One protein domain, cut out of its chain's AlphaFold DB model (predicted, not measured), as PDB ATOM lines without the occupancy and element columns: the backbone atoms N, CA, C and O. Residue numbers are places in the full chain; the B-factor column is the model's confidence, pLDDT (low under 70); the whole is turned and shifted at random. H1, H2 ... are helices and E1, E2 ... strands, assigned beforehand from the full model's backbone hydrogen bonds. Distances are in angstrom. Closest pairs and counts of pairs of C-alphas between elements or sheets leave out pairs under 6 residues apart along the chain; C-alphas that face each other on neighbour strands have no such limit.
ATOM      1  N   PHE A   3      -9.188  -4.443 -42.592       92.06
ATOM      2  CA  PHE A   3     -10.295  -3.670 -42.045       92.06
ATOM      3  C   PHE A   3     -10.111  -2.209 -42.445       92.06
ATOM      4  O   PHE A   3      -9.003  -1.790 -42.788       92.06
ATOM      5  N   VAL A   4     -11.192  -1.439 -42.422       89.25
ATOM      6  CA  VAL A   4     -11.175  -0.033 -42.821       89.25
ATOM      7  C   VAL A   4     -11.322   0.833 -41.578       89.25
ATOM      8  O   VAL A   4     -12.112   0.538 -40.680       89.25
ATOM      9  N   LEU A   5     -10.526   1.894 -41.521       86.00
ATOM     10  CA  LEU A   5     -10.704   2.973 -40.559       86.00
ATOM     11  C   LEU A   5     -11.256   4.192 -41.282       86.00
ATOM     12  O   LEU A   5     -10.998   4.371 -42.470       86.00
ATOM     13  N   HIS A   6     -11.917   5.074 -40.553       80.00
ATOM     14  CA  HIS A   6     -12.175   6.426 -41.005       80.00
ATOM     15  C   HIS A   6     -11.491   7.444 -40.090       80.00
ATOM     16  O   HIS A   6     -11.225   7.183 -38.912       80.00
ATOM     17  N   ASN A   7     -11.222   8.629 -40.629       70.75
ATOM     18  CA  ASN A   7     -10.798   9.781 -39.844       70.75
ATOM     19  C   ASN A   7     -11.991  10.726 -39.693       70.75
ATOM     20  O   ASN A   7     -12.480  11.273 -40.689       70.75
ATOM     21  N   ARG A   8     -12.462  10.931 -38.459       58.53
ATOM     22  CA  ARG A   8     -13.499  11.939 -38.206       58.53
ATOM     23  C   ARG A   8     -12.858  13.314 -38.400       58.53
ATOM     24  O   ARG A   8     -11.983  13.727 -37.636       58.53
ATOM     25  N   ALA A   9     -13.247  14.004 -39.476       46.81
ATOM     26  CA  ALA A   9     -12.673  15.293 -39.837       46.81
ATOM     27  C   ALA A   9     -12.852  16.297 -38.687       46.81
ATOM     28  O   ALA A   9     -13.960  16.517 -38.206       46.81
ATOM     29  N   ALA A  10     -11.756  16.950 -38.294       42.38
ATOM     30  CA  ALA A  10     -11.659  17.919 -37.196       42.38
ATOM     31  C   ALA A  10     -12.468  19.223 -37.396       42.38
ATOM     32  O   ALA A  10     -12.228  20.216 -36.719       42.38
ATOM     33  N   GLY A  11     -13.389  19.255 -38.359       40.75
ATOM     34  CA  GLY A  11     -13.961  20.484 -38.893       40.75
ATOM     35  C   GLY A  11     -15.145  21.073 -38.134       40.75
ATOM     36  O   GLY A  11     -15.516  22.175 -38.501       40.75
ATOM     37  N   ASN A  12     -15.760  20.396 -37.149       35.19
ATOM     38  CA  ASN A  12     -16.962  20.926 -36.470       35.19
ATOM     39  C   ASN A  12     -17.309  20.284 -35.106       35.19
ATOM     40  O   ASN A  12     -18.477  20.224 -34.733       35.19
ATOM     41  N   VAL A  13     -16.332  19.815 -34.327       36.59
ATOM     42  CA  VAL A  13     -16.597  19.343 -32.955       36.59
ATOM     43  C   VAL A  13     -15.516  19.832 -32.002       36.59
ATOM     44  O   VAL A  13     -14.328  19.638 -32.238       36.59
ATOM     45  N   ALA A  14     -15.946  20.475 -30.915       38.62
ATOM     46  CA  ALA A  14     -15.095  21.055 -29.876       38.62
ATOM     47  C   ALA A  14     -14.284  20.013 -29.073       38.62
ATOM     48  O   ALA A  14     -13.531  20.381 -28.177       38.62
ATOM     49  N   VAL A  15     -14.415  18.720 -29.392       35.34
ATOM     50  CA  VAL A  15     -13.693  17.609 -28.768       35.34
ATOM     51  C   VAL A  15     -13.429  16.543 -29.848       35.34
ATOM     52  O   VAL A  15     -14.348  16.157 -30.563       35.34
ATOM     53  N   ALA A  16     -12.178  16.073 -29.954       41.78
ATOM     54  CA  ALA A  16     -11.734  14.913 -30.748       41.78
ATOM     55  C   ALA A  16     -11.516  15.047 -32.279       41.78
ATOM     56  O   ALA A  16     -11.709  14.090 -33.033       41.78
ATOM     57  N   GLY A  17     -11.007  16.186 -32.758       46.22
ATOM     58  CA  GLY A  17     -10.441  16.258 -34.111       46.22
ATOM     59  C   GLY A  17      -9.186  15.379 -34.271       46.22
ATOM     60  O   GLY A  17      -8.229  15.537 -33.519       46.22
ATOM     61  N   GLY A  18      -9.169  14.476 -35.261       60.31
ATOM     62  CA  GLY A  18      -7.983  13.680 -35.630       60.31
ATOM     63  C   GLY A  18      -7.906  12.255 -35.064       60.31
ATOM     64  O   GLY A  18      -6.890  11.581 -35.302       60.31
ATOM     65  N   MET A  19      -8.953  11.797 -34.362       76.19
ATOM     66  CA  MET A  19      -9.093  10.398 -33.953       76.19
ATOM     67  C   MET A  19      -9.501   9.505 -35.131       76.19
ATOM     68  O   MET A  19     -10.350   9.861 -35.952       76.19
ATOM     69  N   LEU A  20      -8.898   8.323 -35.181       85.00
ATOM     70  CA  LEU A  20      -9.270   7.223 -36.056       85.00
ATOM     71  C   LEU A  20     -10.390   6.418 -35.399       85.00
ATOM     72  O   LEU A  20     -10.340   6.140 -34.200       85.00
ATOM     73  N   HIS A  21     -11.369   6.002 -36.188       87.06
ATOM     74  CA  HIS A  21     -12.412   5.080 -35.757       87.06
ATOM     75  C   HIS A  21     -12.546   3.939 -36.769       87.06
ATOM     76  O   HIS A  21     -12.123   4.084 -37.916       87.06
ATOM     77  N   ILE A  22     -13.105   2.801 -36.352       89.38
ATOM     78  CA  ILE A  22     -13.464   1.720 -37.279       89.38
ATOM     79  C   ILE A  22     -14.581   2.186 -38.216       89.38
ATOM     80  O   ILE A  22     -15.421   2.985 -37.801       89.38
ATOM     81  N   MET A  23     -14.562   1.695 -39.454       88.31
ATOM     82  CA  MET A  23     -15.545   2.013 -40.481       88.31
ATOM     83  C   MET A  23     -16.286   0.732 -40.929       88.31
ATOM     84  O   MET A  23     -15.623  -0.267 -41.235       88.31
ATOM     85  N   PRO A  24     -17.627   0.745 -41.004       91.12
ATOM     86  CA  PRO A  24     -18.477   1.890 -40.713       91.12
ATOM     87  C   PRO A  24     -18.713   2.063 -39.205       91.12
ATOM     88  O   PRO A  24     -18.481   1.131 -38.428       91.12
ATOM     89  N   ALA A  25     -19.162   3.247 -38.788       88.81
ATOM     90  CA  ALA A  25     -19.624   3.481 -37.422       88.81
ATOM     91  C   ALA A  25     -20.687   4.582 -37.364       88.81
ATOM     92  O   ALA A  25     -20.410   5.730 -37.702       88.81
ATOM     93  N   GLY A  26     -21.848   4.253 -36.800       89.50
ATOM     94  CA  GLY A  26     -22.930   5.208 -36.619       89.50
ATOM     95  C   GLY A  26     -23.890   4.813 -35.506       89.50
ATOM     96  O   GLY A  26     -23.611   3.931 -34.690       89.50
ATOM     97  N   VAL A  27     -24.991   5.549 -35.412       91.44
ATOM     98  CA  VAL A  27     -25.909   5.464 -34.273       91.44
ATOM     99  C   VAL A  27     -26.893   4.329 -34.507       91.44
ATOM    100  O   VAL A  27     -27.524   4.264 -35.555       91.44
ATOM    101  N   PHE A  28     -27.079   3.461 -33.509       94.25
ATOM    102  CA  PHE A  28     -28.162   2.483 -33.559       94.25
ATOM    103  C   PHE A  28     -29.507   3.189 -33.369       94.25
ATOM    104  O   PHE A  28     -29.929   3.478 -32.248       94.25
ATOM    105  N   GLN A  29     -30.152   3.501 -34.487       91.94
ATOM    106  CA  GLN A  29     -31.400   4.252 -34.538       91.94
ATOM    107  C   GLN A  29     -32.296   3.735 -35.669       91.94
ATOM    108  O   GLN A  29     -31.808   3.101 -36.609       91.94
ATOM    109  N   PRO A  30     -33.612   3.979 -35.605       93.44
ATOM    110  CA  PRO A  30     -34.495   3.693 -36.726       93.44
ATOM    111  C   PRO A  30     -34.196   4.613 -37.919       93.44
ATOM    112  O   PRO A  30     -33.779   5.758 -37.751       93.44
ATOM    113  N   SER A  31     -34.468   4.128 -39.128       92.81
ATOM    114  CA  SER A  31     -34.345   4.896 -40.377       92.81
ATOM    115  C   SER A  31     -35.370   6.027 -40.499       92.81
ATOM    116  O   SER A  31     -35.202   6.925 -41.316       92.81
ATOM    117  N   SER A  32     -36.428   5.998 -39.686       91.12
ATOM    118  CA  SER A  32     -37.468   7.022 -39.627       91.12
ATOM    119  C   SER A  32     -38.113   7.052 -38.237       91.12
ATOM    120  O   SER A  32     -38.141   6.048 -37.523       91.12
ATOM    121  N   VAL A  33     -38.678   8.194 -37.844       89.06
ATOM    122  CA  VAL A  33     -39.482   8.329 -36.614       89.06
ATOM    123  C   VAL A  33     -40.866   7.678 -36.718       89.06
ATOM    124  O   VAL A  33     -41.583   7.586 -35.718       89.06
ATOM    125  N   LEU A  34     -41.273   7.232 -37.911       88.62
ATOM    126  CA  LEU A  34     -42.567   6.584 -38.108       88.62
ATOM    127  C   LEU A  34     -42.641   5.236 -37.361       88.62
ATOM    128  O   LEU A  34     -41.682   4.461 -37.391       88.62
ATOM    129  N   PRO A  35     -43.793   4.873 -36.755       87.69
ATOM    130  CA  PRO A  35     -43.918   3.641 -35.967       87.69
ATOM    131  C   PRO A  35     -43.526   2.354 -36.704       87.69
ATOM    132  O   PRO A  35     -42.996   1.429 -36.090       87.69
ATOM    133  N   ALA A  36     -43.761   2.294 -38.019       85.69
ATOM    134  CA  ALA A  36     -43.371   1.152 -38.843       85.69
ATOM    135  C   ALA A  36     -41.844   0.954 -38.868       85.69
ATOM    136  O   ALA A  36     -41.384  -0.182 -38.767       85.69
ATOM    137  N   ALA A  37     -41.072   2.043 -38.929       88.12
ATOM    138  CA  ALA A  37     -39.614   2.005 -38.898       88.12
ATOM    139  C   ALA A  37     -39.083   1.600 -37.519       88.12
ATOM    140  O   ALA A  37     -38.149   0.813 -37.444       88.12
ATOM    141  N   LEU A  38     -39.718   2.031 -36.421       87.56
ATOM    142  CA  LEU A  38     -39.308   1.633 -35.065       87.56
ATOM    143  C   LEU A  38     -39.287   0.110 -34.886       87.56
ATOM    144  O   LEU A  38     -38.317  -0.448 -34.377       87.56
ATOM    145  N   ALA A  39     -40.359  -0.561 -35.311       87.38
ATOM    146  CA  ALA A  39     -40.458  -2.013 -35.205       87.38
ATOM    147  C   ALA A  39     -39.557  -2.725 -36.224       87.38
ATOM    148  O   ALA A  39     -38.969  -3.757 -35.910       87.38
ATOM    149  N   ALA A  40     -39.452  -2.179 -37.438       89.12
ATOM    150  CA  ALA A  40     -38.642  -2.745 -38.506       89.12
ATOM    151  C   ALA A  40     -37.131  -2.617 -38.251       89.12
ATOM    152  O   ALA A  40     -36.380  -3.485 -38.689       89.12
ATOM    153  N   ASP A  41     -36.688  -1.565 -37.565       94.62
ATOM    154  CA  ASP A  41     -35.273  -1.192 -37.466       94.62
ATOM    155  C   ASP A  41     -34.665  -1.441 -36.090       94.62
ATOM    156  O   ASP A  41     -33.490  -1.144 -35.878       94.62
ATOM    157  N   PHE A  42     -35.412  -2.058 -35.169       94.38
ATOM    158  CA  PHE A  42     -34.822  -2.679 -33.984       94.38
ATOM    159  C   PHE A  42     -34.108  -3.995 -34.353       94.38
ATOM    160  O   PHE A  42     -34.404  -5.073 -33.841       94.38
ATOM    161  N   ASP A  43     -33.176  -3.887 -35.296       95.38
ATOM    162  CA  ASP A  43     -32.424  -4.958 -35.933       95.38
ATOM    163  C   ASP A  43     -31.012  -4.431 -36.236       95.38
ATOM    164  O   ASP A  43     -30.823  -3.479 -37.000       95.38
ATOM    165  N   LEU A  44     -30.006  -5.046 -35.607       95.88
ATOM    166  CA  LEU A  44     -28.611  -4.623 -35.745       95.88
ATOM    167  C   LEU A  44     -28.110  -4.745 -37.181       95.88
ATOM    168  O   LEU A  44     -27.369  -3.879 -37.638       95.88
ATOM    169  N   TRP A  45     -28.506  -5.796 -37.898       97.25
ATOM    170  CA  TRP A  45     -28.047  -5.998 -39.263       97.25
ATOM    171  C   TRP A  45     -28.620  -4.934 -40.192       97.25
ATOM    172  O   TRP A  45     -27.889  -4.361 -40.994       97.25
ATOM    173  N   ARG A  46     -29.898  -4.585 -40.025       96.75
ATOM    174  CA  ARG A  46     -30.510  -3.475 -40.766       96.75
ATOM    175  C   ARG A  46     -29.808  -2.149 -40.523       96.75
ATOM    176  O   ARG A  46     -29.554  -1.436 -41.489       96.75
ATOM    177  N   ASN A  47     -29.429  -1.854 -39.280       96.12
ATOM    178  CA  ASN A  47     -28.607  -0.680 -38.995       96.12
ATOM    179  C   ASN A  47     -27.262  -0.750 -39.732       96.12
ATOM    180  O   ASN A  47     -26.909   0.178 -40.448       96.12
ATOM    181  N   MET A  48     -26.546  -1.874 -39.624       96.50
ATOM    182  CA  MET A  48     -25.255  -2.067 -40.293       96.50
ATOM    183  C   MET A  48     -25.350  -1.914 -41.818       96.50
ATOM    184  O   MET A  48     -24.476  -1.289 -42.407       96.50
ATOM    185  N   MET A  49     -26.396  -2.438 -42.468       96.00
ATOM    186  CA  MET A  49     -26.588  -2.290 -43.917       96.00
ATOM    187  C   MET A  49     -26.694  -0.823 -44.342       96.00
ATOM    188  O   MET A  49     -26.098  -0.442 -45.350       96.00
ATOM    189  N   ARG A  50     -27.426  -0.001 -43.579       94.62
ATOM    190  CA  ARG A  50     -27.561   1.434 -43.869       94.62
ATOM    191  C   ARG A  50     -26.229   2.156 -43.697       94.62
ATOM    192  O   ARG A  50     -25.815   2.865 -44.603       94.62
ATOM    193  N   GLU A  51     -25.495   1.855 -42.631       93.69
ATOM    194  CA  GLU A  51     -24.156   2.409 -42.394       93.69
ATOM    195  C   GLU A  51     -23.150   2.017 -43.497       93.69
ATOM    196  O   GLU A  51     -22.366   2.844 -43.958       93.69
ATOM    197  N   TYR A  52     -23.187   0.771 -43.992       93.56
ATOM    198  CA  TYR A  52     -22.391   0.366 -45.159       93.56
ATOM    199  C   TYR A  52     -22.804   1.132 -46.420       93.56
ATOM    200  O   TYR A  52     -21.943   1.615 -47.152       93.56
ATOM    201  N   SER A  53     -24.106   1.262 -46.671       91.50
ATOM    202  CA  SER A  53     -24.630   2.026 -47.807       91.50
ATOM    203  C   SER A  53     -24.158   3.486 -47.772       91.50
ATOM    204  O   SER A  53     -23.670   4.024 -48.765       91.50
ATOM    205  N   GLU A  54     -24.244   4.126 -46.614       88.19
ATOM    206  CA  GLU A  54     -23.955   5.547 -46.450       88.19
ATOM    207  C   GLU A  54     -22.454   5.828 -46.445       88.19
ATOM    208  O   GLU A  54     -21.983   6.680 -47.200       88.19
ATOM    209  N   GLU A  55     -21.678   5.094 -45.643       85.12
ATOM    210  CA  GLU A  55     -20.253   5.379 -45.487       85.12
ATOM    211  C   GLU A  55     -19.390   4.795 -46.617       85.12
ATOM    212  O   GLU A  55     -18.405   5.427 -47.001       85.12
ATOM    213  N   PHE A  56     -19.721   3.616 -47.169       85.50
ATOM    214  CA  PHE A  56     -18.921   3.002 -48.246       85.50
ATOM    215  C   PHE A  56     -19.412   3.377 -49.642       85.50
ATOM    216  O   PHE A  56     -18.589   3.531 -50.544       85.50
ATOM    217  N   LEU A  57     -20.727   3.509 -49.837       86.50
ATOM    218  CA  LEU A  57     -21.316   3.768 -51.158       86.50
ATOM    219  C   LEU A  57     -21.794   5.215 -51.323       86.50
ATOM    220  O   LEU A  57     -22.169   5.616 -52.424       86.50
ATOM    221  N   GLY A  58     -21.750   6.026 -50.262       81.19
ATOM    222  CA  GLY A  58     -22.078   7.445 -50.345       81.19
ATOM    223  C   GLY A  58     -23.563   7.737 -50.543       81.19
ATOM    224  O   GLY A  58     -23.895   8.821 -51.031       81.19
ATOM    225  N   THR A  59     -24.454   6.796 -50.214       81.44
ATOM    226  CA  THR A  59     -25.900   7.037 -50.291       81.44
ATOM    227  C   THR A  59     -26.337   8.103 -49.289       81.44
ATOM    228  O   THR A  59     -25.640   8.387 -48.316       81.44
ATOM    229  N   ALA A  60     -27.507   8.703 -49.519       79.06
ATOM    230  CA  ALA A  60     -28.095   9.621 -48.549       79.06
ATOM    231  C   ALA A  60     -28.346   8.916 -47.204       79.06
ATOM    232  O   ALA A  60     -28.675   7.729 -47.183       79.06
ATOM    233  N   GLU A  61     -28.181   9.663 -46.109       76.56
ATOM    234  CA  GLU A  61     -28.393   9.177 -44.743       76.56
ATOM    235  C   GLU A  61     -29.860   8.787 -44.533       76.56
ATOM    236  O   GLU A  61     -30.768   9.569 -44.830       76.56
ATOM    237  N   HIS A  62     -30.090   7.584 -44.013       74.50
ATOM    238  CA  HIS A  62     -31.405   7.118 -43.600       74.50
ATOM    239  C   HIS A  62     -31.614   7.463 -42.124       74.50
ATOM    240  O   HIS A  62     -31.075   6.810 -41.228       74.50
ATOM    241  N   GLY A  63     -32.436   8.472 -41.859       65.25
ATOM    242  CA  GLY A  63     -32.784   8.874 -40.503       65.25
ATOM    243  C   GLY A  63     -33.708  10.087 -40.484       65.25
ATOM    244  O   GLY A  63     -33.764  10.864 -41.435       65.25
ATOM    245  N   GLY A  64     -34.419  10.274 -39.371       69.12
ATOM    246  CA  GLY A  64     -35.225  11.473 -39.131       69.12
ATOM    247  C   GLY A  64     -36.691  11.350 -39.553       69.12
ATOM    248  O   GLY A  64     -37.349  10.355 -39.262       69.12
ATOM    249  N   ASP A  65     -37.230  12.408 -40.157       70.12
ATOM    250  CA  ASP A  65     -38.648  12.574 -40.514       70.12
ATOM    251  C   ASP A  65     -39.007  12.088 -41.928       70.12
ATOM    252  O   ASP A  65     -40.152  12.232 -42.359       70.12
ATOM    253  N   GLY A  66     -38.046  11.493 -42.639       77.06
ATOM    254  CA  GLY A  66     -38.236  10.925 -43.971       77.06
ATOM    255  C   GLY A  66     -38.959   9.575 -43.993       77.06
ATOM    256  O   GLY A  66     -39.332   9.005 -42.960       77.06
ATOM    257  N   GLU A  67     -39.136   9.055 -45.209       84.06
ATOM    258  CA  GLU A  67     -39.650   7.703 -45.432       84.06
ATOM    259  C   GLU A  67     -38.697   6.648 -44.841       84.06
ATOM    260  O   GLU A  67     -37.476   6.834 -44.887       84.06
ATOM    261  N   PRO A  68     -39.222   5.536 -44.296       89.56
ATOM    262  CA  PRO A  68     -38.397   4.436 -43.813       89.56
ATOM    263  C   PRO A  68     -37.490   3.878 -44.913       89.56
ATOM    264  O   PRO A  68     -37.843   3.894 -46.093       89.56
ATOM    265  N   ALA A  69     -36.351   3.310 -44.520       91.81
ATOM    266  CA  ALA A  69     -35.460   2.641 -45.457       91.81
ATOM    267  C   ALA A  69     -36.175   1.482 -46.177       91.81
ATOM    268  O   ALA A  69     -36.772   0.603 -45.545       91.81
ATOM    269  N   ASP A  70     -36.069   1.451 -47.506       92.69
ATOM    270  CA  ASP A  70     -36.567   0.343 -48.317       92.69
ATOM    271  C   ASP A  70     -35.502  -0.757 -48.428       92.69
ATOM    272  O   ASP A  70     -34.633  -0.738 -49.300       92.69
ATOM    273  N   TYR A  71     -35.586  -1.762 -47.553       94.25
ATOM    274  CA  TYR A  71     -34.679  -2.917 -47.555       94.25
ATOM    275  C   TYR A  71     -34.832  -3.846 -48.772       94.25
ATOM    276  O   TYR A  71     -34.081  -4.815 -48.900       94.25
ATOM    277  N   THR A  72     -35.810  -3.595 -49.646       95.25
ATOM    278  CA  THR A  72     -35.987  -4.324 -50.909       95.25
ATOM    279  C   THR A  72     -35.351  -3.605 -52.099       95.25
ATOM    280  O   THR A  72     -35.181  -4.218 -53.156       95.25
ATOM    281  N   ALA A  73     -34.933  -2.349 -51.915       94.31
ATOM    282  CA  ALA A  73     -34.206  -1.567 -52.900       94.31
ATOM    283  C   ALA A  73     -32.684  -1.739 -52.765       94.31
ATOM    284  O   ALA A  73     -32.153  -2.089 -51.709       94.31
ATOM    285  N   GLU A  74     -31.959  -1.488 -53.856       93.56
ATOM    286  CA  GLU A  74     -30.494  -1.465 -53.835       93.56
ATOM    287  C   GLU A  74     -29.967  -0.185 -53.155       93.56
ATOM    288  O   GLU A  74     -30.576   0.876 -53.316       93.56
ATOM    289  N   PRO A  75     -28.842  -0.252 -52.412       93.81
ATOM    290  CA  PRO A  75     -27.957  -1.417 -52.248       93.81
ATOM    291  C   PRO A  75     -28.348  -2.372 -51.099       93.81
ATOM    292  O   PRO A  75     -27.741  -3.433 -50.936       93.81
ATOM    293  N   LEU A  76     -29.359  -2.026 -50.290       95.69
ATOM    294  CA  LEU A  76     -29.756  -2.796 -49.099       95.69
ATOM    295  C   LEU A  76     -30.198  -4.225 -49.447       95.69
ATOM    296  O   LEU A  76     -29.852  -5.180 -48.747       95.69
ATOM    297  N   ALA A  77     -30.892  -4.389 -50.572       96.88
ATOM    298  CA  ALA A  77     -31.297  -5.690 -51.082       96.88
ATOM    299  C   ALA A  77     -30.097  -6.602 -51.381       96.88
ATOM    300  O   ALA A  77     -30.137  -7.785 -51.036       96.88
ATOM    301  N   SER A  78     -29.016  -6.082 -51.980       96.88
ATOM    302  CA  SER A  78     -27.787  -6.857 -52.200       96.88
ATOM    303  C   SER A  78     -27.143  -7.298 -50.895       96.88
ATOM    304  O   SER A  78     -26.820  -8.480 -50.758       96.88
ATOM    305  N   PHE A  79     -27.016  -6.401 -49.912       97.62
ATOM    306  CA  PHE A  79     -26.483  -6.764 -48.598       97.62
ATOM    307  C   PHE A  79     -27.295  -7.890 -47.956       97.62
ATOM    308  O   PHE A  79     -26.728  -8.887 -47.506       97.62
ATOM    309  N   GLN A  80     -28.625  -7.781 -47.971       97.88
ATOM    310  CA  GLN A  80     -29.499  -8.800 -47.404       97.88
ATOM    311  C   GLN A  80     -29.365 -10.153 -48.119       97.88
ATOM    312  O   GLN A  80     -29.352 -11.193 -47.455       97.88
ATOM    313  N   ARG A  81     -29.254 -10.163 -49.454       98.00
ATOM    314  CA  ARG A  81     -29.056 -11.400 -50.228       98.00
ATOM    315  C   ARG A  81     -27.730 -12.076 -49.892       98.00
ATOM    316  O   ARG A  81     -27.725 -13.275 -49.633       98.00
ATOM    317  N   GLU A  82     -26.631 -11.328 -49.865       97.75
ATOM    318  CA  GLU A  82     -25.298 -11.883 -49.593       97.75
ATOM    319  C   GLU A  82     -25.149 -12.338 -48.133       97.75
ATOM    320  O   GLU A  82     -24.531 -13.367 -47.860       97.75
ATOM    321  N   TYR A  83     -25.792 -11.640 -47.191       97.44
ATOM    322  CA  TYR A  83     -25.915 -12.100 -45.808       97.44
ATOM    323  C   TYR A  83     -26.676 -13.428 -45.711       97.44
ATOM    324  O   TYR A  83     -26.184 -14.381 -45.108       97.44
ATOM    325  N   ALA A  84     -27.834 -13.534 -46.369       97.38
ATOM    326  CA  ALA A  84     -28.620 -14.768 -46.387       97.38
ATOM    327  C   ALA A  84     -27.900 -15.933 -47.095       97.38
ATOM    328  O   ALA A  84     -28.082 -17.089 -46.715       97.38
ATOM    329  N   ALA A  85     -27.072 -15.639 -48.101       96.75
ATOM    330  CA  ALA A  85     -26.264 -16.620 -48.824       96.75
ATOM    331  C   ALA A  85     -24.976 -17.034 -48.082       96.75
ATOM    332  O   ALA A  85     -24.308 -17.978 -48.503       96.75
ATOM    333  N   GLY A  86     -24.623 -16.358 -46.983       95.88
ATOM    334  CA  GLY A  86     -23.424 -16.635 -46.187       95.88
ATOM    335  C   GLY A  86     -22.140 -15.955 -46.677       95.88
ATOM    336  O   GLY A  86     -21.084 -16.184 -46.083       95.88
ATOM    337  N   GLY A  87     -22.221 -15.098 -47.701       96.12
ATOM    338  CA  GLY A  87     -21.107 -14.254 -48.160       96.12
ATOM    339  C   GLY A  87     -20.741 -13.148 -47.161       96.12
ATOM    340  O   GLY A  87     -19.620 -12.631 -47.173       96.12
ATOM    341  N   ILE A  88     -21.667 -12.830 -46.246       97.50
ATOM    342  CA  ILE A  88     -21.463 -11.929 -45.107       97.50
ATOM    343  C   ILE A  88     -21.754 -12.683 -43.810       97.50
ATOM    344  O   ILE A  88     -22.806 -13.298 -43.656       97.50
ATOM    345  N   ARG A  89     -20.841 -12.598 -42.840       96.75
ATOM    346  CA  ARG A  89     -21.044 -13.123 -41.481       96.75
ATOM    347  C   ARG A  89     -20.911 -11.999 -40.469       96.75
ATOM    348  O   ARG A  89     -19.884 -11.326 -40.454       96.75
ATOM    349  N   VAL A  90     -21.918 -11.821 -39.620       97.06
ATOM    350  CA  VAL A  90     -21.960 -10.735 -38.629       97.06
ATOM    351  C   VAL A  90     -21.832 -11.269 -37.209       97.06
ATOM    352  O   VAL A  90     -22.334 -12.344 -36.884       97.06
ATOM    353  N   PHE A  91     -21.154 -10.506 -36.361       97.62
ATOM    354  CA  PHE A  91     -20.906 -10.835 -34.965       97.62
ATOM    355  C   PHE A  91     -21.148  -9.599 -34.101       97.62
ATOM    356  O   PHE A  91     -20.649  -8.519 -34.412       97.62
ATOM    357  N   CYS A  92     -21.868  -9.772 -32.993       97.31
ATOM    358  CA  CYS A  92     -21.908  -8.805 -31.901       97.31
ATOM    359  C   CYS A  92     -20.882  -9.240 -30.854       97.31
ATOM    360  O   CYS A  92     -20.984 -10.337 -30.303       97.31
ATOM    361  N   LEU A  93     -19.866  -8.411 -30.630       97.06
ATOM    362  CA  LEU A  93     -18.774  -8.690 -29.698       97.06
ATOM    363  C   LEU A  93     -19.118  -8.267 -28.266       97.06
ATOM    364  O   LEU A  93     -18.514  -8.765 -27.319       97.06
ATOM    365  N   GLY A  94     -20.089  -7.369 -28.106       94.81
ATOM    366  CA  GLY A  94     -20.570  -6.906 -26.812       94.81
ATOM    367  C   GLY A  94     -21.004  -5.447 -26.845       94.81
ATOM    368  O   GLY A  94     -21.103  -4.827 -27.904       94.81
ATOM    369  N   VAL A  95     -21.248  -4.906 -25.654       94.31
ATOM    370  CA  VAL A  95     -21.533  -3.486 -25.439       94.31
ATOM    371  C   VAL A  95     -20.413  -2.900 -24.592       94.31
ATOM    372  O   VAL A  95     -20.018  -3.497 -23.590       94.31
ATOM    373  N   ALA A  96     -19.908  -1.740 -24.993       91.88
ATOM    374  CA  ALA A  96     -18.944  -0.962 -24.234       91.88
ATOM    375  C   ALA A  96     -19.569   0.360 -23.786       91.88
ATOM    376  O   ALA A  96     -20.512   0.857 -24.395       91.88
ATOM    377  N   LEU A  97     -19.031   0.926 -22.710       91.88
ATOM    378  CA  LEU A  97     -19.373   2.262 -22.246       91.88
ATOM    379  C   LEU A  97     -18.093   3.086 -22.246       91.88
ATOM    380  O   LEU A  97     -17.119   2.716 -21.585       91.88
ATOM    381  N   ASP A  98     -18.087   4.194 -22.977       87.44
ATOM    382  CA  ASP A  98     -16.989   5.146 -22.889       87.44
ATOM    383  C   ASP A  98     -17.042   5.827 -21.514       87.44
ATOM    384  O   ASP A  98     -18.009   6.504 -21.172       87.44
ATOM    385  N   ALA A  99     -16.013   5.624 -20.690       86.00
ATOM    386  CA  ALA A  99     -16.011   6.108 -19.309       86.00
ATOM    387  C   ALA A  99     -16.001   7.643 -19.196       86.00
ATOM    388  O   ALA A  99     -16.361   8.175 -18.147       86.00
ATOM    389  N   LEU A 100     -15.577   8.353 -20.247       86.19
ATOM    390  CA  LEU A 100     -15.500   9.809 -20.259       86.19
ATOM    391  C   LEU A 100     -16.792  10.438 -20.786       86.19
ATOM    392  O   LEU A 100     -17.270  11.417 -20.218       86.19
ATOM    393  N   THR A 101     -17.346   9.899 -21.872       84.25
ATOM    394  CA  THR A 101     -18.540  10.461 -22.526       84.25
ATOM    395  C   THR A 101     -19.841   9.811 -22.069       84.25
ATOM    396  O   THR A 101     -20.912  10.370 -22.300       84.25
ATOM    397  N   LEU A 102     -19.758   8.649 -21.413       87.75
ATOM    398  CA  LEU A 102     -20.882   7.793 -21.025       87.75
ATOM    399  C   LEU A 102     -21.752   7.351 -22.210       87.75
ATOM    400  O   LEU A 102     -22.899   6.944 -22.024       87.75
ATOM    401  N   TRP A 103     -21.210   7.409 -23.426       88.56
ATOM    402  CA  TRP A 103     -21.856   6.845 -24.602       88.56
ATOM    403  C   TRP A 103     -21.731   5.324 -24.597       88.56
ATOM    404  O   TRP A 103     -20.648   4.771 -24.387       88.56
ATOM    405  N   GLY A 104     -22.870   4.659 -24.794       91.69
ATOM    406  CA  GLY A 104     -22.945   3.218 -24.986       91.69
ATOM    407  C   GLY A 104     -22.693   2.863 -26.446       91.69
ATOM    408  O   GLY A 104     -23.279   3.469 -27.338       91.69
ATOM    409  N   GLU A 105     -21.848   1.868 -26.673       93.06
ATOM    410  CA  GLU A 105     -21.382   1.454 -27.995       93.06
ATOM    411  C   GLU A 105     -21.650  -0.037 -28.189       93.06
ATOM    412  O   GLU A 105     -21.258  -0.855 -27.351       93.06
ATOM    413  N   ILE A 106     -22.299  -0.413 -29.293       96.44
ATOM    414  CA  ILE A 106     -22.508  -1.819 -29.664       96.44
ATOM    415  C   ILE A 106     -21.385  -2.223 -30.615       96.44
ATOM    416  O   ILE A 106     -21.308  -1.759 -31.750       96.44
ATOM    417  N   LEU A 107     -20.502  -3.104 -30.154       96.94
ATOM    418  CA  LEU A 107     -19.311  -3.494 -30.899       96.94
ATOM    419  C   LEU A 107     -19.666  -4.626 -31.863       96.94
ATOM    420  O   LEU A 107     -19.950  -5.745 -31.435       96.94
ATOM    421  N   THR A 108     -19.652  -4.344 -33.163       97.38
ATOM    422  CA  THR A 108     -20.014  -5.316 -34.203       97.38
ATOM    423  C   THR A 108     -18.888  -5.529 -35.211       97.38
ATOM    424  O   THR A 108     -18.045  -4.661 -35.433       97.38
ATOM    425  N   VAL A 109     -18.867  -6.716 -35.817       97.25
ATOM    426  CA  VAL A 109     -17.967  -7.073 -36.919       97.25
ATOM    427  C   VAL A 109     -18.783  -7.739 -38.013       97.25
ATOM    428  O   VAL A 109     -19.503  -8.695 -37.736       97.25
ATOM    429  N   ALA A 110     -18.614  -7.295 -39.256       97.06
ATOM    430  CA  ALA A 110     -19.040  -8.042 -40.433       97.06
ATOM    431  C   ALA A 110     -17.816  -8.527 -41.218       97.06
ATOM    432  O   ALA A 110     -16.885  -7.771 -41.493       97.06
ATOM    433  N   VAL A 111     -17.817  -9.812 -41.565       96.81
ATOM    434  CA  VAL A 111     -16.804 -10.445 -42.407       96.81
ATOM    435  C   VAL A 111     -17.421 -10.708 -43.767       96.81
ATOM    436  O   VAL A 111     -18.342 -11.516 -43.873       96.81
ATOM    437  N   PHE A 112     -16.868 -10.064 -44.785       95.88
ATOM    438  CA  PHE A 112     -17.200 -10.282 -46.185       95.88
ATOM    439  C   PHE A 112     -16.146 -11.216 -46.780       95.88
ATOM    440  O   PHE A 112     -14.947 -11.021 -46.548       95.88
ATOM    441  N   ASP A 113     -16.561 -12.239 -47.525       94.19
ATOM    442  CA  ASP A 113     -15.604 -12.921 -48.397       94.19
ATOM    443  C   ASP A 113     -15.162 -11.998 -49.549       94.19
ATOM    444  O   ASP A 113     -15.804 -10.986 -49.834       94.19
ATOM    445  N   GLY A 114     -14.022 -12.313 -50.174       91.75
ATOM    446  CA  GLY A 114     -13.433 -11.468 -51.219       91.75
ATOM    447  C   GLY A 114     -14.403 -11.174 -52.372       91.75
ATOM    448  O   GLY A 114     -14.693 -10.008 -52.613       91.75
ATOM    449  N   PRO A 115     -14.977 -12.202 -53.031       94.00
ATOM    450  CA  PRO A 115     -15.933 -11.996 -54.121       94.00
ATOM    451  C   PRO A 115     -17.182 -11.195 -53.729       94.00
ATOM    452  O   PRO A 115     -17.737 -10.460 -54.546       94.00
ATOM    453  N   THR A 116     -17.662 -11.346 -52.496       95.69
ATOM    454  CA  THR A 116     -18.802 -10.589 -51.970       95.69
ATOM    455  C   THR A 116     -18.429  -9.133 -51.737       95.69
ATOM    456  O   THR A 116     -19.164  -8.251 -52.172       95.69
ATOM    457  N   TYR A 117     -17.272  -8.873 -51.124       93.69
ATOM    458  CA  TYR A 117     -16.757  -7.520 -50.929       93.69
ATOM    459  C   TYR A 117     -16.574  -6.795 -52.268       93.69
ATOM    460  O   TYR A 117     -17.117  -5.709 -52.456       93.69
ATOM    461  N   ASP A 118     -15.890  -7.431 -53.222       91.38
ATOM    462  CA  ASP A 118     -15.584  -6.836 -54.526       91.38
ATOM    463  C   ASP A 118     -16.854  -6.494 -55.318       91.38
ATOM    464  O   ASP A 118     -16.892  -5.477 -56.000       91.38
ATOM    465  N   ARG A 119     -17.913  -7.314 -55.217       93.06
ATOM    466  CA  ARG A 119     -19.203  -7.030 -55.869       93.06
ATOM    467  C   ARG A 119     -19.987  -5.928 -55.168       93.06
ATOM    468  O   ARG A 119     -20.485  -5.035 -55.841       93.06
ATOM    469  N   LEU A 120     -20.138  -6.010 -53.846       93.50
ATOM    470  CA  LEU A 120     -20.978  -5.078 -53.086       93.50
ATOM    471  C   LEU A 120     -20.397  -3.666 -53.049       93.50
ATOM    472  O   LEU A 120     -21.148  -2.699 -53.004       93.50
ATOM    473  N   PHE A 121     -19.070  -3.559 -53.065       89.69
ATOM    474  CA  PHE A 121     -18.359  -2.291 -52.969       89.69
ATOM    475  C   PHE A 121     -17.632  -1.927 -54.269       89.69
ATOM    476  O   PHE A 121     -16.720  -1.105 -54.243       89.69
ATOM    477  N   ALA A 122     -18.042  -2.500 -55.409       84.75
ATOM    478  CA  ALA A 122     -17.468  -2.200 -56.726       84.75
ATOM    479  C   ALA A 122     -17.538  -0.701 -57.072       84.75
ATOM    480  O   ALA A 122     -16.598  -0.152 -57.645       84.75
ATOM    481  N   ASP A 123     -18.636  -0.048 -56.683       73.69
ATOM    482  CA  ASP A 123     -18.888   1.377 -56.915       73.69
ATOM    483  C   ASP A 123     -18.310   2.280 -55.812       73.69
ATOM    484  O   ASP A 123     -18.499   3.499 -55.844       73.69
ATOM    485  N   MET A 124     -17.590   1.716 -54.833       70.25
ATOM    486  CA  MET A 124     -16.839   2.511 -53.865       70.25
ATOM    487  C   MET A 124     -15.814   3.342 -54.645       70.25
ATOM    488  O   MET A 124     -14.884   2.791 -55.234       70.25
ATOM    489  N   VAL A 125     -16.026   4.664 -54.685       52.88
ATOM    490  CA  VAL A 125     -15.272   5.613 -55.521       52.88
ATOM    491  C   VAL A 125     -13.779   5.301 -55.443       52.88
ATOM    492  O   VAL A 125     -13.170   5.360 -54.374       52.88
ATOM    493  N   SER A 126     -13.236   4.920 -56.602       42.25
ATOM    494  CA  SER A 126     -11.919   4.323 -56.811       42.25
ATOM    495  C   SER A 126     -10.849   4.856 -55.859       42.25
ATOM    496  O   SER A 126     -10.477   6.034 -55.917       42.25
ATOM    497  N   ALA A 127     -10.320   3.952 -55.033       37.69
ATOM    498  CA  ALA A 127      -9.022   4.109 -54.401       37.69
ATOM    499  C   ALA A 127      -8.002   4.504 -55.479       37.69
ATOM    500  O   ALA A 127      -7.845   3.798 -56.474       37.69
ATOM    501  N   ASN A 128      -7.335   5.647 -55.314       31.61
ATOM    502  CA  ASN A 128      -6.134   5.898 -56.094       31.61
ATOM    503  C   ASN A 128      -5.004   5.008 -55.550       31.61
ATOM    504  O   ASN A 128      -4.994   4.653 -54.367       31.61
ATOM    505  N   ASP A 129      -4.019   4.707 -56.395       31.64
ATOM    506  CA  ASP A 129      -2.790   3.966 -56.058       31.64
ATOM    507  C   ASP A 129      -1.899   4.671 -55.000       31.64
ATOM    508  O   ASP A 129      -0.750   4.298 -54.780       31.64
ATOM    509  N   GLU A 130      -2.428   5.687 -54.311       31.03
ATOM    510  CA  GLU A 130      -1.751   6.535 -53.330       31.03
ATOM    511  C   GLU A 130      -2.531   6.658 -52.004       31.03
ATOM    512  O   GLU A 130      -2.373   7.614 -51.242       31.03
ATOM    513  N   GLY A 131      -3.375   5.668 -51.690       37.12
ATOM    514  CA  GLY A 131      -3.833   5.425 -50.319       37.12
ATOM    515  C   GLY A 131      -4.632   6.562 -49.677       37.12
ATOM    516  O   GLY A 131      -4.565   6.736 -48.459       37.12
ATOM    517  N   THR A 132      -5.395   7.328 -50.460       32.97
ATOM    518  CA  THR A 132      -6.315   8.334 -49.914       32.97
ATOM    519  C   THR A 132      -7.683   8.190 -50.566       32.97
ATOM    520  O   THR A 132      -7.876   8.575 -51.715       32.97
ATOM    521  N   VAL A 133      -8.652   7.641 -49.831       38.72
ATOM    522  CA  VAL A 133     -10.026   7.490 -50.325       38.72
ATOM    523  C   VAL A 133     -10.676   8.872 -50.447       38.72
ATOM    524  O   VAL A 133     -10.694   9.661 -49.494       38.72
ATOM    525  N   VAL A 134     -11.183   9.194 -51.642       30.97
ATOM    526  CA  VAL A 134     -11.792  10.491 -51.965       30.97
ATOM    527  C   VAL A 134     -13.299  10.349 -52.180       30.97
ATOM    528  O   VAL A 134     -13.743   9.714 -53.123       30.97
ATOM    529  N   LYS A 135     -14.025  11.086 -51.328       39.34
ATOM    530  CA  LYS A 135     -15.373  11.673 -51.462       39.34
ATOM    531  C   LYS A 135     -16.528  10.749 -51.866       39.34
ATOM    532  O   LYS A 135     -16.869  10.695 -53.038       39.34
ATOM    533  N   THR A 136     -17.284  10.355 -50.843       33.78
ATOM    534  CA  THR A 136     -18.715  10.689 -50.692       33.78
ATOM    535  C   THR A 136     -19.090  10.505 -49.215       33.78
ATOM    536  O   THR A 136     -18.951   9.413 -48.688       33.78
ATOM    537  N   GLY A 137     -19.471  11.587 -48.523       43.28
ATOM    538  CA  GLY A 137     -19.794  11.592 -47.083       43.28
ATOM    539  C   GLY A 137     -18.952  12.568 -46.241       43.28
ATOM    540  O   GLY A 137     -17.875  13.010 -46.650       43.28
ATOM    541  N   ARG A 138     -19.444  12.941 -45.045       42.00
ATOM    542  CA  ARG A 138     -18.720  13.799 -44.070       42.00
ATOM    543  C   ARG A 138     -17.450  13.133 -43.511       42.00
ATOM    544  O   ARG A 138     -16.624  13.797 -42.885       42.00
ATOM    545  N   VAL A 139     -17.308  11.835 -43.745       49.84
ATOM    546  CA  VAL A 139     -16.320  10.936 -43.162       49.84
ATOM    547  C   VAL A 139     -15.385  10.446 -44.270       49.84
ATOM    548  O   VAL A 139     -15.840  10.075 -45.347       49.84
ATOM    549  N   ARG A 140     -14.064  10.505 -44.046       50.59
ATOM    550  CA  ARG A 140     -13.063  10.060 -45.032       50.59
ATOM    551  C   ARG A 140     -12.485   8.706 -44.621       50.59
ATOM    552  O   ARG A 140     -11.834   8.657 -43.570       50.59
ATOM    553  N   PRO A 141     -12.653   7.645 -45.429       52.69
ATOM    554  CA  PRO A 141     -11.989   6.373 -45.188       52.69
ATOM    555  C   PRO A 141     -10.470   6.559 -45.264       52.69
ATOM    556  O   PRO A 141      -9.934   7.166 -46.191       52.69
ATOM    557  N   THR A 142      -9.759   6.042 -44.276       57.03
ATOM    558  CA  THR A 142      -8.299   6.037 -44.199       57.03
ATOM    559  C   THR A 142      -7.781   4.644 -44.526       57.03
ATOM    560  O   THR A 142      -7.254   3.983 -43.647       57.03
ATOM    561  N   SER A 143      -7.942   4.220 -45.787       62.38
ATOM    562  CA  SER A 143      -7.365   3.006 -46.396       62.38
ATOM    563  C   SER A 143      -7.665   1.663 -45.700       62.38
ATOM    564  O   SER A 143      -7.902   1.557 -44.500       62.38
ATOM    565  N   ALA A 144      -7.661   0.576 -46.476       80.75
ATOM    566  CA  ALA A 144      -7.747  -0.768 -45.914       80.75
ATOM    567  C   ALA A 144      -6.417  -1.123 -45.227       80.75
ATOM    568  O   ALA A 144      -5.369  -1.157 -45.870       80.75
ATOM    569  N   LEU A 145      -6.455  -1.400 -43.925       86.69
ATOM    570  CA  LEU A 145      -5.290  -1.789 -43.135       86.69
ATOM    571  C   LEU A 145      -5.235  -3.308 -42.943       86.69
ATOM    572  O   LEU A 145      -6.282  -3.939 -42.765       86.69
ATOM    573  N   PRO A 146      -4.041  -3.931 -42.936       91.69
ATOM    574  CA  PRO A 146      -3.908  -5.354 -42.652       91.69
ATOM    575  C   PRO A 146      -4.456  -5.716 -41.269       91.69
ATOM    576  O   PRO A 146      -4.065  -5.136 -40.259       91.69
ATOM    577  N   PHE A 147      -5.313  -6.736 -41.190       94.38
ATOM    578  CA  PHE A 147      -5.800  -7.243 -39.905       94.38
ATOM    579  C   PHE A 147      -4.739  -8.142 -39.251       94.38
ATOM    580  O   PHE A 147      -4.765  -9.367 -39.392       94.38
ATOM    581  N   THR A 148      -3.762  -7.524 -38.582       95.31
ATOM    582  CA  THR A 148      -2.640  -8.197 -37.906       95.31
ATOM    583  C   THR A 148      -2.423  -7.650 -36.497       95.31
ATOM    584  O   THR A 148      -2.744  -6.493 -36.227       95.31
ATOM    585  N   ARG A 149      -1.817  -8.449 -35.601       96.12
ATOM    586  CA  ARG A 149      -1.442  -7.995 -34.247       96.12
ATOM    587  C   ARG A 149      -0.586  -6.734 -34.292       96.12
ATOM    588  O   ARG A 149      -0.873  -5.790 -33.573       96.12
ATOM    589  N   HIS A 150       0.408  -6.720 -35.176       93.81
ATOM    590  CA  HIS A 150       1.326  -5.600 -35.338       93.81
ATOM    591  C   HIS A 150       0.589  -4.301 -35.690       93.81
ATOM    592  O   HIS A 150       0.752  -3.309 -34.993       93.81
ATOM    593  N   THR A 151      -0.299  -4.331 -36.690       92.62
ATOM    594  CA  THR A 151      -1.109  -3.161 -37.069       92.62
ATOM    595  C   THR A 151      -1.989  -2.677 -35.915       92.62
ATOM    596  O   THR A 151      -2.116  -1.479 -35.683       92.62
ATOM    597  N   ILE A 152      -2.588  -3.604 -35.163       93.69
ATOM    598  CA  ILE A 152      -3.426  -3.275 -34.005       93.69
ATOM    599  C   ILE A 152      -2.597  -2.628 -32.887       93.69
ATOM    600  O   ILE A 152      -3.046  -1.652 -32.281       93.69
ATOM    601  N   ASP A 153      -1.395  -3.144 -32.617       92.31
ATOM    602  CA  ASP A 153      -0.464  -2.571 -31.640       92.31
ATOM    603  C   ASP A 153      -0.045  -1.156 -32.028       92.31
ATOM    604  O   ASP A 153      -0.119  -0.258 -31.194       92.31
ATOM    605  N   GLU A 154       0.328  -0.930 -33.290       90.75
ATOM    606  CA  GLU A 154       0.715   0.395 -33.783       90.75
ATOM    607  C   GLU A 154      -0.429   1.407 -33.683       90.75
ATOM    608  O   GLU A 154      -0.238   2.523 -33.198       90.75
ATOM    609  N   LEU A 155      -1.644   1.012 -34.079       89.00
ATOM    610  CA  LEU A 155      -2.823   1.869 -33.961       89.00
ATOM    611  C   LEU A 155      -3.136   2.205 -32.503       89.00
ATOM    612  O   LEU A 155      -3.426   3.361 -32.194       89.00
ATOM    613  N   THR A 156      -3.040   1.224 -31.606       88.69
ATOM    614  CA  THR A 156      -3.266   1.429 -30.169       88.69
ATOM    615  C   THR A 156      -2.198   2.355 -29.582       88.69
ATOM    616  O   THR A 156      -2.523   3.329 -28.903       88.69
ATOM    617  N   ALA A 157      -0.926   2.108 -29.902       89.25
ATOM    618  CA  ALA A 157       0.212   2.893 -29.431       89.25
ATOM    619  C   ALA A 157       0.216   4.331 -29.970       89.25
ATOM    620  O   ALA A 157       0.758   5.222 -29.321       89.25
ATOM    621  N   SER A 158      -0.417   4.580 -31.123       87.81
ATOM    622  CA  SER A 158      -0.525   5.927 -31.690       87.81
ATOM    623  C   SER A 158      -1.295   6.909 -30.798       87.81
ATOM    624  O   SER A 158      -1.168   8.118 -30.981       87.81
ATOM    625  N   GLY A 159      -2.135   6.412 -29.879       85.12
ATOM    626  CA  GLY A 159      -3.026   7.237 -29.058       85.12
ATOM    627  C   GLY A 159      -4.120   7.956 -29.856       85.12
ATOM    628  O   GLY A 159      -4.802   8.823 -29.320       85.12
ATOM    629  N   ARG A 160      -4.285   7.622 -31.144       84.88
ATOM    630  CA  ARG A 160      -5.262   8.250 -32.043       84.88
ATOM    631  C   ARG A 160      -6.507   7.404 -32.265       84.88
ATOM    632  O   ARG A 160      -7.439   7.895 -32.887       84.88
ATOM    633  N   LEU A 161      -6.537   6.153 -31.816       86.44
ATOM    634  CA  LEU A 161      -7.698   5.283 -31.984       86.44
ATOM    635  C   LEU A 161      -8.765   5.630 -30.940       86.44
ATOM    636  O   LEU A 161      -8.470   5.684 -29.747       86.44
ATOM    637  N   ALA A 162     -10.001   5.854 -31.384       87.81
ATOM    638  CA  ALA A 162     -11.126   6.070 -30.485       87.81
ATOM    639  C   ALA A 162     -11.298   4.864 -29.534       87.81
ATOM    640  O   ALA A 162     -11.115   3.727 -29.982       87.81
ATOM    641  N   PRO A 163     -11.693   5.061 -28.260       89.19
ATOM    642  CA  PRO A 163     -11.833   3.966 -27.296       89.19
ATOM    643  C   PRO A 163     -12.735   2.822 -27.780       89.19
ATOM    644  O   PRO A 163     -12.363   1.655 -27.659       89.19
ATOM    645  N   ALA A 164     -13.874   3.145 -28.403       89.88
ATOM    646  CA  ALA A 164     -14.789   2.157 -28.979       89.88
ATOM    647  C   ALA A 164     -14.136   1.349 -30.113       89.88
ATOM    648  O   ALA A 164     -14.214   0.119 -30.137       89.88
ATOM    649  N   ALA A 165     -13.413   2.023 -31.012       91.06
ATOM    650  CA  ALA A 165     -12.674   1.371 -32.089       91.06
ATOM    651  C   ALA A 165     -11.543   0.475 -31.552       91.06
ATOM    652  O   ALA A 165     -11.350  -0.631 -32.058       91.06
ATOM    653  N   ALA A 166     -10.843   0.912 -30.500       92.25
ATOM    654  CA  ALA A 166      -9.826   0.118 -29.816       92.25
ATOM    655  C   ALA A 166     -10.430  -1.142 -29.183       92.25
ATOM    656  O   ALA A 166      -9.941  -2.242 -29.431       92.25
ATOM    657  N   GLY A 167     -11.527  -1.011 -28.433       93.38
ATOM    658  CA  GLY A 167     -12.236  -2.154 -27.857       93.38
ATOM    659  C   GLY A 167     -12.712  -3.141 -28.926       93.38
ATOM    660  O   GLY A 167     -12.447  -4.340 -28.824       93.38
ATOM    661  N   CYS A 168     -13.338  -2.635 -29.993       95.62
ATOM    662  CA  CYS A 168     -13.852  -3.460 -31.084       95.62
ATOM    663  C   CYS A 168     -12.741  -4.271 -31.764       95.62
ATOM    664  O   CYS A 168     -12.859  -5.488 -31.907       95.62
ATOM    665  N   ILE A 169     -11.626  -3.629 -32.136       95.25
ATOM    666  CA  ILE A 169     -10.554  -4.318 -32.861       95.25
ATOM    667  C   ILE A 169      -9.770  -5.302 -31.981       95.25
ATOM    668  O   ILE A 169      -9.341  -6.347 -32.477       95.25
ATOM    669  N   GLN A 170      -9.614  -5.018 -30.682       95.75
ATOM    670  CA  GLN A 170      -8.995  -5.959 -29.741       95.75
ATOM    671  C   GLN A 170      -9.864  -7.212 -29.581       95.75
ATOM    672  O   GLN A 170      -9.363  -8.315 -29.790       95.75
ATOM    673  N   LEU A 171     -11.171  -7.058 -29.336       97.25
ATOM    674  CA  LEU A 171     -12.100  -8.191 -29.235       97.25
ATOM    675  C   LEU A 171     -12.177  -8.984 -30.549       97.25
ATOM    676  O   LEU A 171     -12.156 -10.217 -30.543       97.25
ATOM    677  N   ALA A 172     -12.202  -8.296 -31.694       97.12
ATOM    678  CA  ALA A 172     -12.169  -8.947 -32.998       97.12
ATOM    679  C   ALA A 172     -10.893  -9.785 -33.178       97.12
ATOM    680  O   ALA A 172     -10.937 -10.896 -33.710       97.12
ATOM    681  N   TRP A 173      -9.742  -9.278 -32.721       97.44
ATOM    682  CA  TRP A 173      -8.482 -10.015 -32.755       97.44
ATOM    683  C   TRP A 173      -8.494 -11.212 -31.809       97.44
ATOM    684  O   TRP A 173      -8.113 -12.310 -32.214       97.44
ATOM    685  N   GLU A 174      -8.938 -11.035 -30.569       97.25
ATOM    686  CA  GLU A 174      -9.043 -12.102 -29.570       97.25
ATOM    687  C   GLU A 174      -9.910 -13.261 -30.078       97.25
ATOM    688  O   GLU A 174      -9.483 -14.418 -30.050       97.25
ATOM    689  N   HIS A 175     -11.060 -12.947 -30.678       97.06
ATOM    690  CA  HIS A 175     -12.018 -13.926 -31.199       97.06
ATOM    691  C   HIS A 175     -11.827 -14.279 -32.685       97.06
ATOM    692  O   HIS A 175     -12.669 -14.960 -33.283       97.06
ATOM    693  N   ARG A 176     -10.698 -13.891 -33.297       97.00
ATOM    694  CA  ARG A 176     -10.454 -14.024 -34.749       97.00
ATOM    695  C   ARG A 176     -10.621 -15.438 -35.304       97.00
ATOM    696  O   ARG A 176     -10.988 -15.581 -36.462       97.00
ATOM    697  N   ARG A 177     -10.353 -16.488 -34.519       95.31
ATOM    698  CA  ARG A 177     -10.515 -17.884 -34.979       95.31
ATOM    699  C   ARG A 177     -11.976 -18.188 -35.310       95.31
ATOM    700  O   ARG A 177     -12.270 -18.659 -36.405       95.31
ATOM    701  N   THR A 178     -12.878 -17.822 -34.402       95.31
ATOM    702  CA  THR A 178     -14.330 -17.951 -34.573       95.31
ATOM    703  C   THR A 178     -14.831 -17.028 -35.678       95.31
ATOM    704  O   THR A 178     -15.493 -17.477 -36.612       95.31
ATOM    705  N   ILE A 179     -14.442 -15.751 -35.626       95.38
ATOM    706  CA  ILE A 179     -14.878 -14.733 -36.592       95.38
ATOM    707  C   ILE A 179     -14.460 -15.113 -38.016       95.38
ATOM    708  O   ILE A 179     -15.254 -15.016 -38.946       95.38
ATOM    709  N   LEU A 180     -13.244 -15.620 -38.218       92.81
ATOM    710  CA  LEU A 180     -12.730 -15.975 -39.545       92.81
ATOM    711  C   LEU A 180     -13.067 -17.410 -39.979       92.81
ATOM    712  O   LEU A 180     -12.683 -17.796 -41.080       92.81
ATOM    713  N   GLY A 181     -13.759 -18.200 -39.149       83.75
ATOM    714  CA  GLY A 181     -14.078 -19.599 -39.461       83.75
ATOM    715  C   GLY A 181     -12.838 -20.493 -39.587       83.75
ATOM    716  O   GLY A 181     -12.866 -21.499 -40.289       83.75
TER     717      GLY A 181
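What this domain is: This is residues 3 to 181 of the 183 residues of an uncharacterized protein of Micromonospora sp. AMSO1212t (UniProt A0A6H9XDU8). A long hairpin of two strands, E3 and E4, stands between helices: H6 packs on one of its faces, with H5 beside H6 farther out, and H2 and H3 reach it from the opposite face. A small sheet of three strands, E2, E1 and E5, is grazed by H6, while H1 lies at the far end of the model from H5. The printed part has 179 residues, with seven named helices and five named strands in the order E1, E2, H1, H2, H3, E3, E4, H4, E5, H5, H6, H7. The small sheet has the order E2, E1, E5 and the other E3, E4; both are antiparallel, and the class is mixed, helices and strands. The whole is compact, with a radius of gyration of the C-alphas of 16.2 A and spans of 44 by 39 by 33 A.

Where its parts are: Find C-alpha 3 at (-10.295, -3.670, -42.045), where E1 begins; it runs over residues 3 to 7. After it come E2, residues 20 to 22, and H1, residues 35 to 41. From C-alpha 44 at (-28.611, -4.623, -35.745) H2, residues 44 to 57, is 19.0 A long, and H3, residues 76 to 85, is 14.3 A long. Then look for the longest strand, E3, residues 88 to 97, 27.0 A, and for E4, residues 104 to 112, 25.8 A. H4 takes residues 114 to 120, and E5, residues 140 to 146, is 18.1 A long. Last come H5, residues 149 to 157, 12.0 A; H6, residues 163 to 174, 16.5 A; and H7, residues 176 to 179, which ends at C-alpha 179 at (-14.878, -14.733, -36.592).

How they stand to each other: Begin with the hairpin E3 and E4, whose directions differ by 162 degrees; look there at N 91 and O 109, 2.8 A apart, and N 105 and O 96, 2.8 A apart, both within hydrogen-bond range. H6 comes closest to E4 at the C-alphas of Leu 107 and Cys 168, 5.5 A apart, and to E3 at those of Leu 93 and Leu 171, 6.7 A apart. H5 and H6 touch and form a helical hairpin at a shallow tilt of 20 degrees, opposite ways; their closest C-alphas are those of Thr 156 and Ala 166, 6.7 A apart. H7 is close to H6 but not clearly touching, with the C-alphas of Ala 172 and Ile 179 7.3 A apart. H2 is near E4. With its residues 49 to 53 alone H2 touches H3, at a steep tilt of 58 degrees, opposite ways; the closest C-alphas are those of Met 49 and Leu 76, 6.1 A apart. H3 and H4 only just touch, with 3 pairs of C-alphas within 8 A; the closest are those of Glu 82 and Thr 116, 7.0 A apart. H1 is close to H2 but not clearly touching, with the C-alphas of Asp 41 and Asn 47 6.9 A apart, and is about perpendicular to it, at 81 degrees. In the other sheet E1 is the inner strand. E1 and E2 are an antiparallel hairpin, with N 6 and O 21 2.8 A apart, and E5 is antiparallel to E1, with N 142 and O 5 2.8 A apart, both pairs within hydrogen-bond range. H6 only grazes this sheet with its residues 163 to 169, and H2 only grazes it with residues 55 to 56. In H1 to H6 every O i to N i+4 pair is within hydrogen-bond range; H7 is too short for such a pair.

The domain as a whole: The two C-alphas farthest apart are those of Pro 35 and His 150, 46.2 A. The printed part has no cut. The long links are E1 to E2, E2 to H1, H2 to H3 and H4 to E5. The mean pLDDT of the printed part is 82.7; look for values under 70 at residues 8 to 18, 63 to 64 and 125 to 143.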